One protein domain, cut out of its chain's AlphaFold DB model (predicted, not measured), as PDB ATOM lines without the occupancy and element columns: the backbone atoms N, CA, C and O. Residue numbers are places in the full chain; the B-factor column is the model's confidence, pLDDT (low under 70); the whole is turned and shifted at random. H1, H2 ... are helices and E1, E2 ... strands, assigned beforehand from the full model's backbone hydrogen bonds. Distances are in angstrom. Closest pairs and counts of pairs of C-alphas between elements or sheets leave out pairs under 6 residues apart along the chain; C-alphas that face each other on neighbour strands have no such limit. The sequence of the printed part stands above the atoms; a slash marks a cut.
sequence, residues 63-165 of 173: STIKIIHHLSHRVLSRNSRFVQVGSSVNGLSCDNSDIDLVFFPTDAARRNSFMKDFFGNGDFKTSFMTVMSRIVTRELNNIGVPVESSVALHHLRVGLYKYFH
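This is residues 63 to 165 of the 173 residues of an uncharacterized protein of Dictyocaulus viviparus (UniProt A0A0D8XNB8). What is the main picture? Two separate two-stranded ribbons, E1 with E2 and E3 with E4, sit among helices: long H4 packs on E3 and E4, H1 packs on E1, and H3 packs on E2 and makes a corner with H4. Residues 90 to 96 stick out. What is the make-up? The printed part has 103 residues with four named helices and four named strands, in the order H1 E1 H2 E2 H3 H4 E3 E4, both sheets antiparallel, class mixed. It is compact, with a radius of gyration of the C-alphas of 14.0 A and spans of 37 by 28 by 26 A.

What comes first? H1, residues 63 to 74, begins at C-alpha 63, (-42.529, 37.316, 20.104). E1, residues 80 to 85, H2, residues 87 to 90, and E2, residues 100 to 105, follow. What comes next? H3, residues 108 to 120, is 17.7 A long, and H4, residues 122 to 142, is 30.2 A long. E3, residues 149 to 153, precedes E4, residues 160 to 164, which ends at C-alpha 164, (-47.415, 32.441, 6.230).

How do the strands pair? E1 and E2 are antiparallel, with N 83 and O 102 2.9 A apart. The hairpin E3 and E4 has N 151 and O 162 at 2.8 A. Where are the helices? The closest C-alphas of H1 and E1, Ser 72 and Phe 82, are 6.2 A apart; those of H2 and E2, Ser 88 and Asp 100, 7.3 A; those of H4 and E3, Met 129 and Ala 152, 6.4 A. H1 touches H4 residues 136 to 140 alone, with the C-alphas of Leu 71 and Glu 139 closest at 6.8 A, at a steep tilt of 58 degrees, opposite ways. H3 and H4 touch only at the corner, where the C-alphas of Phe 118 and Lys 125 are closest at 5.0 A. Are the helix backbones complete? Every O i to N i+4 pair is within hydrogen-bond range in H1, H3 and H4; H2 is too short for one.

How far does it reach? The two C-alphas farthest apart, those of Asp 95 and Ala 109, are 37.9 A apart. Is it continuous and sure? The printed part has no cut and no long link. Its mean pLDDT is 90.6, with residues 91 and 95 under 70.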
ATOM      1  N   SER A  63     -42.933  38.294  21.120       75.94
ATOM      2  CA  SER A  63     -42.529  37.316  20.104       75.94
ATOM      3  C   SER A  63     -42.135  37.973  18.781       75.94
ATOM      4  O   SER A  63     -41.081  37.647  18.242       75.94
ATOM      5  N   THR A  64     -42.913  38.940  18.294       81.44
ATOM      6  CA  THR A  64     -42.616  39.683  17.061       81.44
ATOM      7  C   THR A  64     -41.280  40.406  17.156       81.44
ATOM      8  O   THR A  64     -40.444  40.297  16.261       81.44
ATOM      9  N   ILE A  65     -41.032  41.084  18.279       83.62
ATOM     10  CA  ILE A  65     -39.768  41.792  18.517       83.62
ATOM     11  C   ILE A  65     -38.585  40.813  18.480       83.62
ATOM     12  O   ILE A  65     -37.563  41.101  17.853       83.62
ATOM     13  N   LYS A  66     -38.728  39.628  19.091       87.88
ATOM     14  CA  LYS A  66     -37.695  38.579  19.067       87.88
ATOM     15  C   LYS A  66     -37.416  38.073  17.651       87.88
ATOM     16  O   LYS A  66     -36.248  37.940  17.290       87.88
ATOM     17  N   ILE A  67     -38.455  37.839  16.847       90.06
ATOM     18  CA  ILE A  67     -38.317  37.409  15.447       90.06
ATOM     19  C   ILE A  67     -37.578  38.477  14.635       90.06
ATOM     20  O   ILE A  67     -36.586  38.170  13.976       90.06
ATOM     21  N   ILE A  68     -38.003  39.743  14.722       90.81
ATOM     22  CA  ILE A  68     -37.368  40.853  13.992       90.81
ATOM     23  C   ILE A  68     -35.897  40.996  14.395       90.81
ATOM     24  O   ILE A  68     -35.035  41.164  13.528       90.81
ATOM     25  N   HIS A  69     -35.594  40.905  15.692       92.06
ATOM     26  CA  HIS A  69     -34.225  40.976  16.197       92.06
ATOM     27  C   HIS A  69     -33.363  39.821  15.664       92.06
ATOM     28  O   HIS A  69     -32.257  40.049  15.171       92.06
ATOM     29  N   HIS A  70     -33.881  38.588  15.700       93.69
ATOM     30  CA  HIS A  70     -33.193  37.412  15.163       93.69
ATOM     31  C   HIS A  70     -32.911  37.552  13.666       93.69
ATOM     32  O   HIS A  70     -31.764  37.417  13.235       93.69
ATOM     33  N   LEU A  71     -33.931  37.902  12.876       93.69
ATOM     34  CA  LEU A  71     -33.782  38.114  11.436       93.69
ATOM     35  C   LEU A  71     -32.775  39.228  11.138       93.69
ATOM     36  O   LEU A  71     -31.908  39.063  10.282       93.69
ATOM     37  N   SER A  72     -32.821  40.333  11.879       93.94
ATOM     38  CA  SER A  72     -31.869  41.435  11.710       93.94
ATOM     39  C   SER A  72     -30.426  40.998  11.962       93.94
ATOM     40  O   SER A  72     -29.527  41.446  11.260       93.94
ATOM     41  N   HIS A  73     -30.190  40.103  12.924       93.75
ATOM     42  CA  HIS A  73     -28.844  39.639  13.254       93.75
ATOM     43  C   HIS A  73     -28.320  38.546  12.309       93.75
ATOM     44  O   HIS A  73     -27.116  38.457  12.072       93.75
ATOM     45  N   ARG A  74     -29.207  37.689  11.788       94.94
ATOM     46  CA  ARG A  74     -28.825  36.486  11.028       94.94
ATOM     47  C   ARG A  74     -28.922  36.639   9.516       94.94
ATOM     48  O   ARG A  74     -28.187  35.970   8.796       94.94
ATOM     49  N   VAL A  75     -29.821  37.496   9.038       93.31
ATOM     50  CA  VAL A  75     -30.074  37.697   7.603       93.31
ATOM     51  C   VAL A  75     -29.246  38.857   7.053       93.31
ATOM     52  O   VAL A  75     -28.823  38.830   5.898       93.31
ATOM     53  N   LEU A  76     -29.024  39.894   7.862       93.06
ATOM     54  CA  LEU A  76     -28.493  41.164   7.385       93.06
ATOM     55  C   LEU A  76     -27.004  41.340   7.673       93.06
ATOM     56  O   LEU A  76     -26.461  40.880   8.673       93.06
ATOM     57  N   SER A  77     -26.346  42.092   6.792       89.94
ATOM     58  CA  SER A  77     -25.001  42.608   7.038       89.94
ATOM     59  C   SER A  77     -25.037  43.806   7.996       89.94
ATOM     60  O   SER A  77     -26.059  44.483   8.104       89.94
ATOM     61  N   ARG A  78     -23.892  44.159   8.599       89.25
ATOM     62  CA  ARG A  78     -23.750  45.345   9.475       89.25
ATOM     63  C   ARG A  78     -24.170  46.672   8.815       89.25
ATOM     64  O   ARG A  78     -24.507  47.617   9.517       89.25
ATOM     65  N   ASN A  79     -24.173  46.736   7.482       92.06
ATOM     66  CA  ASN A  79     -24.510  47.937   6.707       92.06
ATOM     67  C   ASN A  79     -25.942  47.900   6.144       92.06
ATOM     68  O   ASN A  79     -26.255  48.558   5.150       92.06
ATOM     69  N   SER A  80     -26.806  47.085   6.742       94.56
ATOM     70  CA  SER A  80     -28.204  46.916   6.357       94.56
ATOM     71  C   SER A  80     -29.057  46.682   7.594       94.56
ATOM     72  O   SER A  80     -28.589  46.114   8.575       94.56
ATOM     73  N   ARG A  81     -30.318  47.101   7.543       95.25
ATOM     74  CA  ARG A  81     -31.297  46.863   8.606       95.25
ATOM     75  C   ARG A  81     -32.662  46.531   8.016       95.25
ATOM     76  O   ARG A  81     -32.951  46.927   6.887       95.25
ATOM     77  N   PHE A  82     -33.496  45.856   8.799       95.12
ATOM     78  CA  PHE A  82     -34.927  45.823   8.544       95.12
ATOM     79  C   PHE A  82     -35.555  47.061   9.170       95.12
ATOM     80  O   PHE A  82     -35.272  47.406  10.317       95.12
ATOM     81  N   VAL A  83     -36.375  47.757   8.393       93.50
ATOM     82  CA  VAL A  83     -37.183  48.879   8.862       93.50
ATOM     83  C   VAL A  83     -38.623  48.413   8.886       93.50
ATOM     84  O   VAL A  83     -39.153  47.997   7.860       93.50
ATOM     85  N   GLN A  84     -39.233  48.469  10.062       91.06
ATOM     86  CA  GLN A  84     -40.641  48.155  10.214       91.06
ATOM     87  C   GLN A  84     -41.489  49.276   9.603       91.06
ATOM     88  O   GLN A  84     -41.200  50.458   9.806       91.06
ATOM     89  N   VAL A  85     -42.500  48.905   8.825       90.50
ATOM     90  CA  VAL A  85     -43.427  49.834   8.167       90.50
ATOM     91  C   VAL A  85     -44.873  49.344   8.331       90.50
ATOM     92  O   VAL A  85     -45.140  48.367   9.029       90.50
ATOM     93  N   GLY A  86     -45.823  50.056   7.726       87.50
ATOM     94  CA  GLY A  86     -47.223  49.631   7.692       87.50
ATOM     95  C   GLY A  86     -47.968  49.833   9.014       87.50
ATOM     96  O   GLY A  86     -47.667  50.748   9.788       87.50
ATOM     97  N   SER A  87     -48.975  48.986   9.251       84.12
ATOM     98  CA  SER A  87     -49.884  49.091  10.407       84.12
ATOM     99  C   SER A  87     -49.158  48.972  11.749       84.12
ATOM    100  O   SER A  87     -49.547  49.565  12.752       84.12
ATOM    101  N   SER A  88     -48.048  48.240  11.747       79.62
ATOM    102  CA  SER A  88     -47.259  47.953  12.938       79.62
ATOM    103  C   SER A  88     -46.487  49.153  13.510       79.62
ATOM    104  O   SER A  88     -46.064  49.101  14.660       79.62
ATOM    105  N   VAL A  89     -46.346  50.251  12.754       79.38
ATOM    106  CA  VAL A  89     -45.707  51.497  13.233       79.38
ATOM    107  C   VAL A  89     -46.648  52.701  13.270       79.38
ATOM    108  O   VAL A  89     -46.316  53.709  13.885       79.38
ATOM    109  N   ASN A  90     -47.818  52.625  12.629       78.31
ATOM    110  CA  ASN A  90     -48.772  53.739  12.567       78.31
ATOM    111  C   ASN A  90     -49.853  53.693  13.666       78.31
ATOM    112  O   ASN A  90     -50.737  54.545  13.682       78.31
ATOM    113  N   GLY A  91     -49.797  52.704  14.566       68.69
ATOM    114  CA  GLY A  91     -50.764  52.527  15.654       68.69
ATOM    115  C   GLY A  91     -52.109  51.930  15.223       68.69
ATOM    116  O   GLY A  91     -53.038  51.883  16.024       68.69
ATOM    117  N   LEU A  92     -52.224  51.468  13.973       73.31
ATOM    118  CA  LEU A  92     -53.431  50.845  13.421       73.31
ATOM    119  C   LEU A  92     -53.311  49.317  13.321       73.31
ATOM    120  O   LEU A  92     -54.136  48.680  12.666       73.31
ATOM    121  N   SER A  93     -52.292  48.720  13.943       75.00
ATOM    122  CA  SER A  93     -52.145  47.268  14.030       75.00
ATOM    123  C   SER A  93     -53.247  46.651  14.885       75.00
ATOM    124  O   SER A  93     -53.546  47.130  15.974       75.00
ATOM    125  N   CYS A  94     -53.817  45.557  14.404       70.31
ATOM    126  CA  CYS A  94     -54.681  44.646  15.149       70.31
ATOM    127  C   CYS A  94     -53.958  43.314  15.406       70.31
ATOM    128  O   CYS A  94     -52.899  43.069  14.832       70.31
ATOM    129  N   ASP A  95     -54.552  42.437  16.217       68.69
ATOM    130  CA  ASP A  95     -53.961  41.146  16.619       68.69
ATOM    131  C   ASP A  95     -53.571  40.242  15.439       68.69
ATOM    132  O   ASP A  95     -52.658  39.432  15.553       68.69
ATOM    133  N   ASN A  96     -54.232  40.427  14.294       75.38
ATOM    134  CA  ASN A  96     -53.999  39.677  13.059       75.38
ATOM    135  C   ASN A  96     -53.305  40.525  11.979       75.38
ATOM    136  O   ASN A  96     -53.403  40.214  10.794       75.38
ATOM    137  N   SER A  97     -52.690  41.649  12.348       80.38
ATOM    138  CA  SER A  97     -51.949  42.465  11.389       80.38
ATOM    139  C   SER A  97     -50.654  41.786  10.974       80.38
ATOM    140  O   SER A  97     -49.847  41.395  11.817       80.38
ATOM    141  N   ASP A  98     -50.437  41.740   9.663       86.94
ATOM    142  CA  ASP A  98     -49.145  41.399   9.082       86.94
ATOM    143  C   ASP A  98     -48.064  42.387   9.574       86.94
ATOM    144  O   ASP A  98     -48.325  43.563   9.853       86.94
ATOM    145  N   ILE A  99     -46.826  41.903   9.675       87.81
ATOM    146  CA  ILE A  99     -45.660  42.723  10.019       87.81
ATOM    147  C   ILE A  99     -44.886  43.017   8.741       87.81
ATOM    148  O   ILE A  99     -44.229  42.138   8.180       87.81
ATOM    149  N   ASP A 100     -44.919  44.276   8.314       91.44
ATOM    150  CA  ASP A 100     -44.199  44.714   7.127       91.44
ATOM    151  C   ASP A 100     -42.763  45.122   7.477       91.44
ATOM    152  O   ASP A 100     -42.524  46.028   8.282       91.44
ATOM    153  N   LEU A 101     -41.790  44.475   6.832       94.12
ATOM    154  CA  LEU A 101     -40.365  44.772   6.976       94.12
ATOM    155  C   LEU A 101     -39.759  45.171   5.632       94.12
ATOM    156  O   LEU A 101     -39.900  44.471   4.630       94.12
ATOM    157  N   VAL A 102     -39.012  46.271   5.626       94.88
ATOM    158  CA  VAL A 102     -38.284  46.766   4.455       94.88
ATOM    159  C   VAL A 102     -36.792  46.551   4.651       94.88
ATOM    160  O   VAL A 102     -36.210  47.017   5.630       94.88
ATOM    161  N   PHE A 103     -36.152  45.877   3.697       95.88
ATOM    162  CA  PHE A 103     -34.695  45.818   3.631       95.88
ATOM    163  C   PHE A 103     -34.128  47.202   3.298       95.88
ATOM    164  O   PHE A 103     -34.492  47.805   2.288       95.88
ATOM    165  N   PHE A 104     -33.213  47.697   4.131       95.25
ATOM    166  CA  PHE A 104     -32.675  49.044   3.995       95.25
ATOM    167  C   PHE A 104     -31.154  49.075   4.191       95.25
ATOM    168  O   PHE A 104     -30.678  48.930   5.323       95.25
ATOM    169  N   PRO A 105     -30.366  49.316   3.127       96.00
ATOM    170  CA  PRO A 105     -28.950  49.645   3.258       96.00
ATOM    171  C   PRO A 105     -28.768  50.972   4.010       96.00
ATOM    172  O   PRO A 105     -29.372  51.992   3.659       96.00
ATOM    173  N   THR A 106     -27.945  50.964   5.059       94.12
ATOM    174  CA  THR A 106     -27.753  52.133   5.932       94.12
ATOM    175  C   THR A 106     -26.878  53.197   5.273       94.12
ATOM    176  O   THR A 106     -27.201  54.384   5.338       94.12
ATOM    177  N   ASP A 107     -25.831  52.773   4.568       95.00
ATOM    178  CA  ASP A 107     -24.966  53.652   3.783       95.00
ATOM    179  C   ASP A 107     -25.691  54.230   2.554       95.00
ATOM    180  O   ASP A 107     -26.370  53.516   1.810       95.00
ATOM    181  N   ALA A 108     -25.542  55.539   2.329       94.88
ATOM    182  CA  ALA A 108     -26.257  56.254   1.274       94.88
ATOM    183  C   ALA A 108     -25.802  55.844  -0.133       94.88
ATOM    184  O   ALA A 108     -26.645  55.657  -1.013       94.88
ATOM    185  N   ALA A 109     -24.495  55.659  -0.343       95.25
ATOM    186  CA  ALA A 109     -23.958  55.266  -1.643       95.25
ATOM    187  C   ALA A 109     -24.423  53.851  -2.022       95.25
ATOM    188  O   ALA A 109     -24.949  53.638  -3.117       95.25
ATOM    189  N   ARG A 110     -24.341  52.903  -1.079       93.69
ATOM    190  CA  ARG A 110     -24.868  51.541  -1.249       93.69
ATOM    191  C   ARG A 110     -26.366  51.521  -1.477       93.69
ATOM    192  O   ARG A 110     -26.820  50.771  -2.332       93.69
ATOM    193  N   ARG A 111     -27.137  52.327  -0.743       94.94
ATOM    194  CA  ARG A 111     -28.588  52.417  -0.941       94.94
ATOM    195  C   ARG A 111     -28.918  52.882  -2.355       94.94
ATOM    196  O   ARG A 111     -29.747  52.259  -3.004       94.94
ATOM    197  N   ASN A 112     -28.252  53.921  -2.850       95.25
ATOM    198  CA  ASN A 112     -28.484  54.425  -4.203       95.25
ATOM    199  C   ASN A 112     -28.112  53.388  -5.272       95.25
ATOM    200  O   ASN A 112     -28.893  53.172  -6.197       95.25
ATOM    201  N   SER A 113     -26.972  52.704  -5.112       95.06
ATOM    202  CA  SER A 113     -26.574  51.604  -6.002       95.06
ATOM    203  C   SER A 113     -27.593  50.467  -5.972       95.06
ATOM    204  O   SER A 113     -28.098  50.074  -7.016       95.06
ATOM    205  N   PHE A 114     -27.968  50.006  -4.776       94.88
ATOM    206  CA  PHE A 114     -28.954  48.947  -4.596       94.88
ATOM    207  C   PHE A 114     -30.282  49.300  -5.257       94.88
ATOM    208  O   PHE A 114     -30.828  48.478  -5.972       94.88
ATOM    209  N   MET A 115     -30.801  50.516  -5.058       93.56
ATOM    210  CA  MET A 115     -32.064  50.933  -5.673       93.56
ATOM    211  C   MET A 115     -31.940  50.970  -7.201       93.56
ATOM    212  O   MET A 115     -32.826  50.477  -7.895       93.56
ATOM    213  N   LYS A 116     -30.829  51.488  -7.739       94.50
ATOM    214  CA  LYS A 116     -30.576  51.483  -9.186       94.50
ATOM    215  C   LYS A 116     -30.611  50.061  -9.754       94.50
ATOM    216  O   LYS A 116     -31.309  49.835 -10.738       94.50
ATOM    217  N   ASP A 117     -29.932  49.116  -9.112       94.44
ATOM    218  CA  ASP A 117     -29.898  47.720  -9.555       94.44
ATOM    219  C   ASP A 117     -31.253  47.031  -9.335       94.44
ATOM    220  O   ASP A 117     -31.769  46.351 -10.212       94.44
ATOM    221  N   PHE A 118     -31.903  47.263  -8.197       94.12
ATOM    222  CA  PHE A 118     -33.159  46.609  -7.837       94.12
ATOM    223  C   PHE A 118     -34.342  47.020  -8.724       94.12
ATOM    224  O   PHE A 118     -35.231  46.203  -8.966       94.12
ATOM    225  N   PHE A 119     -34.376  48.260  -9.222       92.00
ATOM    226  CA  PHE A 119     -35.413  48.712 -10.161       92.00
ATOM    227  C   PHE A 119     -34.986  48.632 -11.627       92.00
ATOM    228  O   PHE A 119     -35.845  48.454 -12.487       92.00
ATOM    229  N   GLY A 120     -33.691  48.785 -11.918       90.88
ATOM    230  CA  GLY A 120     -33.156  48.824 -13.279       90.88
ATOM    231  C   GLY A 120     -32.678  47.475 -13.819       90.88
ATOM    232  O   GLY A 120     -32.449  47.365 -15.019       90.88
ATOM    233  N   ASN A 121     -32.525  46.456 -12.966       94.06
ATOM    234  CA  ASN A 121     -32.015  45.141 -13.343       94.06
ATOM    235  C   ASN A 121     -32.925  44.019 -12.800       94.06
ATOM    236  O   ASN A 121     -32.921  43.686 -11.611       94.06
ATOM    237  N   GLY A 122     -33.715  43.421 -13.701       92.44
ATOM    238  CA  GLY A 122     -34.662  42.351 -13.371       92.44
ATOM    239  C   GLY A 122     -33.996  41.078 -12.841       92.44
ATOM    240  O   GLY A 122     -34.523  40.455 -11.915       92.44
ATOM    241  N   ASP A 123     -32.817  40.727 -13.351       94.94
ATOM    242  CA  ASP A 123     -32.076  39.536 -12.921       94.94
ATOM    243  C   ASP A 123     -31.511  39.717 -11.514       94.94
ATOM    244  O   ASP A 123     -31.630  38.823 -10.667       94.94
ATOM    245  N   PHE A 124     -30.966  40.906 -11.229       95.62
ATOM    246  CA  PHE A 124     -30.524  41.272  -9.886       95.62
ATOM    247  C   PHE A 124     -31.687  41.193  -8.899       95.62
ATOM    248  O   PHE A 124     -31.567  40.558  -7.852       95.62
ATOM    249  N   LYS A 125     -32.834  41.783  -9.244       94.88
ATOM    250  CA  LYS A 125     -34.029  41.758  -8.401       94.88
ATOM    251  C   LYS A 125     -34.505  40.336  -8.117       94.88
ATOM    252  O   LYS A 125     -34.763  39.995  -6.964       94.88
ATOM    253  N   THR A 126     -34.597  39.501  -9.147       95.12
ATOM    254  CA  THR A 126     -35.034  38.102  -9.027       95.12
ATOM    255  C   THR A 126     -34.078  37.306  -8.143       95.12
ATOM    256  O   THR A 126     -34.511  36.619  -7.214       95.12
ATOM    257  N   SER A 127     -32.772  37.464  -8.367       95.69
ATOM    258  CA  SER A 127     -31.724  36.819  -7.573       95.69
ATOM    259  C   SER A 127     -31.770  37.268  -6.116       95.69
ATOM    260  O   SER A 127     -31.788  36.435  -5.211       95.69
ATOM    261  N   PHE A 128     -31.866  38.577  -5.876       95.62
ATOM    262  CA  PHE A 128     -31.960  39.147  -4.536       95.62
ATOM    263  C   PHE A 128     -33.185  38.620  -3.785       95.62
ATOM    264  O   PHE A 128     -33.050  38.122  -2.669       95.62
ATOM    265  N   MET A 129     -34.370  38.675  -4.402       95.75
ATOM    266  CA  MET A 129     -35.614  38.204  -3.786       95.75
ATOM    267  C   MET A 129     -35.563  36.704  -3.475       95.75
ATOM    268  O   MET A 129     -36.023  36.287  -2.414       95.75
ATOM    269  N   THR A 130     -34.961  35.903  -4.359       95.00
ATOM    270  CA  THR A 130     -34.803  34.450  -4.177       95.00
ATOM    271  C   THR A 130     -33.821  34.107  -3.059       95.00
ATOM    272  O   THR A 130     -34.055  33.190  -2.272       95.00
ATOM    273  N   VAL A 131     -32.701  34.824  -2.967       95.19
ATOM    274  CA  VAL A 131     -31.724  34.617  -1.889       95.19
ATOM    275  C   VAL A 131     -32.318  35.049  -0.553       95.19
ATOM    276  O   VAL A 131     -32.243  34.301   0.422       95.19
ATOM    277  N   MET A 132     -32.958  36.220  -0.512       95.25
ATOM    278  CA  MET A 132     -33.567  36.748   0.705       95.25
ATOM    279  C   MET A 132     -34.675  35.822   1.224       95.25
ATOM    280  O   MET A 132     -34.677  35.496   2.409       95.25
ATOM    281  N   SER A 133     -35.562  35.328   0.352       95.12
ATOM    282  CA  SER A 133     -36.635  34.405   0.750       95.12
ATOM    283  C   SER A 133     -36.091  33.112   1.358       95.12
ATOM    284  O   SER A 133     -36.563  32.680   2.411       95.12
ATOM    285  N   ARG A 134     -35.054  32.521   0.750       95.06
ATOM    286  CA  ARG A 134     -34.403  31.300   1.248       95.06
ATOM    287  C   ARG A 134     -33.769  31.503   2.619       95.06
ATOM    288  O   ARG A 134     -33.969  30.675   3.505       95.06
ATOM    289  N   ILE A 135     -33.017  32.590   2.800       95.94
ATOM    290  CA  ILE A 135     -32.347  32.872   4.074       95.94
ATOM    291  C   ILE A 135     -33.387  33.146   5.162       95.94
ATOM    292  O   ILE A 135     -33.318  32.529   6.219       95.94
ATOM    293  N   VAL A 136     -34.379  34.005   4.900       95.38
ATOM    294  CA  VAL A 136     -35.436  34.320   5.876       95.38
ATOM    295  C   VAL A 136     -36.204  33.060   6.273       95.38
ATOM    296  O   VAL A 136     -36.344  32.798   7.462       95.38
ATOM    297  N   THR A 137     -36.630  32.239   5.308       94.81
ATOM    298  CA  THR A 137     -37.334  30.969   5.585       94.81
ATOM    299  C   THR A 137     -36.509  30.052   6.480       94.81
ATOM    300  O   THR A 137     -37.009  29.529   7.471       94.81
ATOM    301  N   ARG A 138     -35.220  29.882   6.160       95.06
ATOM    302  CA  ARG A 138     -34.313  29.051   6.954       95.06
ATOM    303  C   ARG A 138     -34.189  29.569   8.384       95.06
ATOM    304  O   ARG A 138     -34.281  28.786   9.322       95.06
ATOM    305  N   GLU A 139     -33.975  30.871   8.561       95.06
ATOM    306  CA  GLU A 139     -33.795  31.443   9.896       95.06
ATOM    307  C   GLU A 139     -35.085  31.433  10.729       95.06
ATOM    308  O   GLU A 139     -34.985  31.280  11.942       95.06
ATOM    309  N   LEU A 140     -36.265  31.538  10.106       93.12
ATOM    310  CA  LEU A 140     -37.558  31.360  10.780       93.12
ATOM    311  C   LEU A 140     -37.752  29.915  11.263       93.12
ATOM    312  O   LEU A 140     -38.062  29.688  12.433       93.12
ATOM    313  N   ASN A 141     -37.454  28.934  10.409       92.06
ATOM    314  CA  ASN A 141     -37.492  27.522  10.795       92.06
ATOM    315  C   ASN A 141     -36.528  27.226  11.962       92.06
ATOM    316  O   ASN A 141     -36.885  26.499  12.885       92.06
ATOM    317  N   ASN A 142     -35.335  27.838  11.969       93.00
ATOM    318  CA  ASN A 142     -34.340  27.662  13.036       93.00
ATOM    319  C   ASN A 142     -34.815  28.140  14.418       93.00
ATOM    320  O   ASN A 142     -34.298  27.669  15.428       93.00
ATOM    321  N   ILE A 143     -35.764  29.080  14.479       92.06
ATOM    322  CA  ILE A 143     -36.320  29.600  15.740       92.06
ATOM    323  C   ILE A 143     -37.678  28.985  16.090       92.06
ATOM    324  O   ILE A 143     -38.373  29.497  16.966       92.06
ATOM    325  N   GLY A 144     -38.059  27.894  15.418       89.06
ATOM    326  CA  GLY A 144     -39.318  27.198  15.676       89.06
ATOM    327  C   GLY A 144     -40.550  27.936  15.151       89.06
ATOM    328  O   GLY A 144     -41.645  27.704  15.654       89.06
ATOM    329  N   VAL A 145     -40.384  28.810  14.154       88.69
ATOM    330  CA  VAL A 145     -41.474  29.489  13.438       88.69
ATOM    331  C   VAL A 145     -41.544  28.889  12.027       88.69
ATOM    332  O   VAL A 145     -41.021  29.489  11.085       88.69
ATOM    333  N   PRO A 146     -42.082  27.663  11.863       87.44
ATOM    334  CA  PRO A 146     -42.131  27.008  10.565       87.44
ATOM    335  C   PRO A 146     -42.928  27.835   9.557       87.44
ATOM    336  O   PRO A 146     -44.043  28.280   9.839       87.44
ATOM    337  N   VAL A 147     -42.347  28.031   8.377       90.50
ATOM    338  CA  VAL A 147     -43.023  28.662   7.241       90.50
ATOM    339  C   VAL A 147     -43.800  27.594   6.476       90.50
ATOM    340  O   VAL A 147     -43.194  26.720   5.859       90.50
ATOM    341  N   GLU A 148     -45.128  27.674   6.486       89.12
ATOM    342  CA  GLU A 148     -45.994  26.731   5.757       89.12
ATOM    343  C   GLU A 148     -45.966  26.980   4.257       89.12
ATOM    344  O   GLU A 148     -45.856  26.068   3.439       89.12
ATOM    345  N   SER A 149     -46.087  28.253   3.895       91.12
ATOM    346  CA  SER A 149     -46.069  28.698   2.518       91.12
ATOM    347  C   SER A 149     -45.425  30.068   2.427       91.12
ATOM    348  O   SER A 149     -45.458  30.880   3.358       91.12
ATOM    349  N   SER A 150     -44.794  30.328   1.289       92.56
ATOM    350  CA  SER A 150     -44.220  31.630   1.002       92.56
ATOM    351  C   SER A 150     -44.243  31.931  -0.487       92.56
ATOM    352  O   SER A 150     -44.293  31.037  -1.332       92.56
ATOM    353  N   VAL A 151     -44.240  33.219  -0.811       93.44
ATOM    354  CA  VAL A 151     -44.281  33.718  -2.181       93.44
ATOM    355  C   VAL A 151     -43.322  34.894  -2.341       93.44
ATOM    356  O   VAL A 151     -43.309  35.834  -1.546       93.44
ATOM    357  N   ALA A 152     -42.503  34.839  -3.393       93.25
ATOM    358  CA  ALA A 152     -41.569  35.897  -3.769       93.25
ATOM    359  C   ALA A 152     -42.048  36.594  -5.053       93.25
ATOM    360  O   ALA A 152     -41.796  36.149  -6.174       93.25
ATOM    361  N   LEU A 153     -42.731  37.720  -4.883       92.38
ATOM    362  CA  LEU A 153     -43.320  38.530  -5.945       92.38
ATOM    363  C   LEU A 153     -42.309  39.570  -6.446       92.38
ATOM    364  O   LEU A 153     -42.349  40.748  -6.090       92.38
ATOM    365  N   HIS A 154     -41.370  39.128  -7.276       90.81
ATOM    366  CA  HIS A 154     -40.293  39.965  -7.815       90.81
ATOM    367  C   HIS A 154     -40.724  40.811  -9.031       90.81
ATOM    368  O   HIS A 154     -40.133  41.861  -9.279       90.81
ATOM    369  N   HIS A 155     -41.790  40.427  -9.742       88.19
ATOM    370  CA  HIS A 155     -42.322  41.186 -10.886       88.19
ATOM    371  C   HIS A 155     -43.073  42.474 -10.501       88.19
ATOM    372  O   HIS A 155     -43.320  43.324 -11.353       88.19
ATOM    373  N   LEU A 156     -43.431  42.649  -9.227       89.25
ATOM    374  CA  LEU A 156     -44.073  43.872  -8.738       89.25
ATOM    375  C   LEU A 156     -43.110  45.052  -8.787       89.25
ATOM    376  O   LEU A 156     -41.912  44.854  -8.631       89.25
ATOM    377  N   ARG A 157     -43.605  46.293  -8.900       86.50
ATOM    378  CA  ARG A 157     -42.747  47.496  -8.849       86.50
ATOM    379  C   ARG A 157     -41.816  47.458  -7.635       86.50
ATOM    380  O   ARG A 157     -40.604  47.547  -7.799       86.50
ATOM    381  N   VAL A 158     -42.374  47.220  -6.451       88.00
ATOM    382  CA  VAL A 158     -41.628  46.914  -5.224       88.00
ATOM    383  C   VAL A 158     -41.661  45.402  -5.030       88.00
ATOM    384  O   VAL A 158     -42.740  44.836  -4.894       88.00
ATOM    385  N   GLY A 159     -40.498  44.747  -5.063       90.38
ATOM    386  CA  GLY A 159     -40.423  43.304  -4.834       90.38
ATOM    387  C   GLY A 159     -40.910  42.958  -3.428       90.38
ATOM    388  O   GLY A 159     -40.490  43.598  -2.467       90.38
ATOM    389  N   LEU A 160     -41.787  41.961  -3.316       94.69
ATOM    390  CA  LEU A 160     -42.383  41.551  -2.044       94.69
ATOM    391  C   LEU A 160     -42.086  40.083  -1.758       94.69
ATOM    392  O   LEU A 160     -42.233  39.231  -2.632       94.69
ATOM    393  N   TYR A 161     -41.682  39.790  -0.527       94.75
ATOM    394  CA  TYR A 161     -41.609  38.432  -0.012       94.75
ATOM    395  C   TYR A 161     -42.644  38.293   1.100       94.75
ATOM    396  O   TYR A 161     -42.547  38.988   2.108       94.75
ATOM    397  N   LYS A 162     -43.638  37.425   0.895       94.25
ATOM    398  CA  LYS A 162     -44.680  37.131   1.881       94.25
ATOM    399  C   LYS A 162     -44.538  35.688   2.341       94.25
ATOM    400  O   LYS A 162     -44.371  34.798   1.511       94.25
ATOM    401  N   TYR A 163     -44.606  35.464   3.645       92.25
ATOM    402  CA  TYR A 163     -44.631  34.136   4.248       92.25
ATOM    403  C   TYR A 163     -45.839  34.014   5.172       92.25
ATOM    404  O   TYR A 163     -46.337  35.020   5.676       92.25
ATOM    405  N   PHE A 164     -46.298  32.784   5.363       89.00
ATOM    406  CA  PHE A 164     -47.415  32.441   6.230       89.00
ATOM    407  C   PHE A 164     -46.926  31.482   7.316       89.00
ATOM    408  O   PHE A 164     -46.127  30.579   7.047       89.00
ATOM    409  N   HIS A 165     -47.386  31.719   8.539       81.44
ATOM    410  CA  HIS A 165     -47.096  30.917   9.718       81.44
ATOM    411  C   HIS A 165     -48.409  30.685  10.468       81.44
ATOM    412  O   HIS A 165     -49.178  31.636  10.626       81.44
TER     413      HIS A 165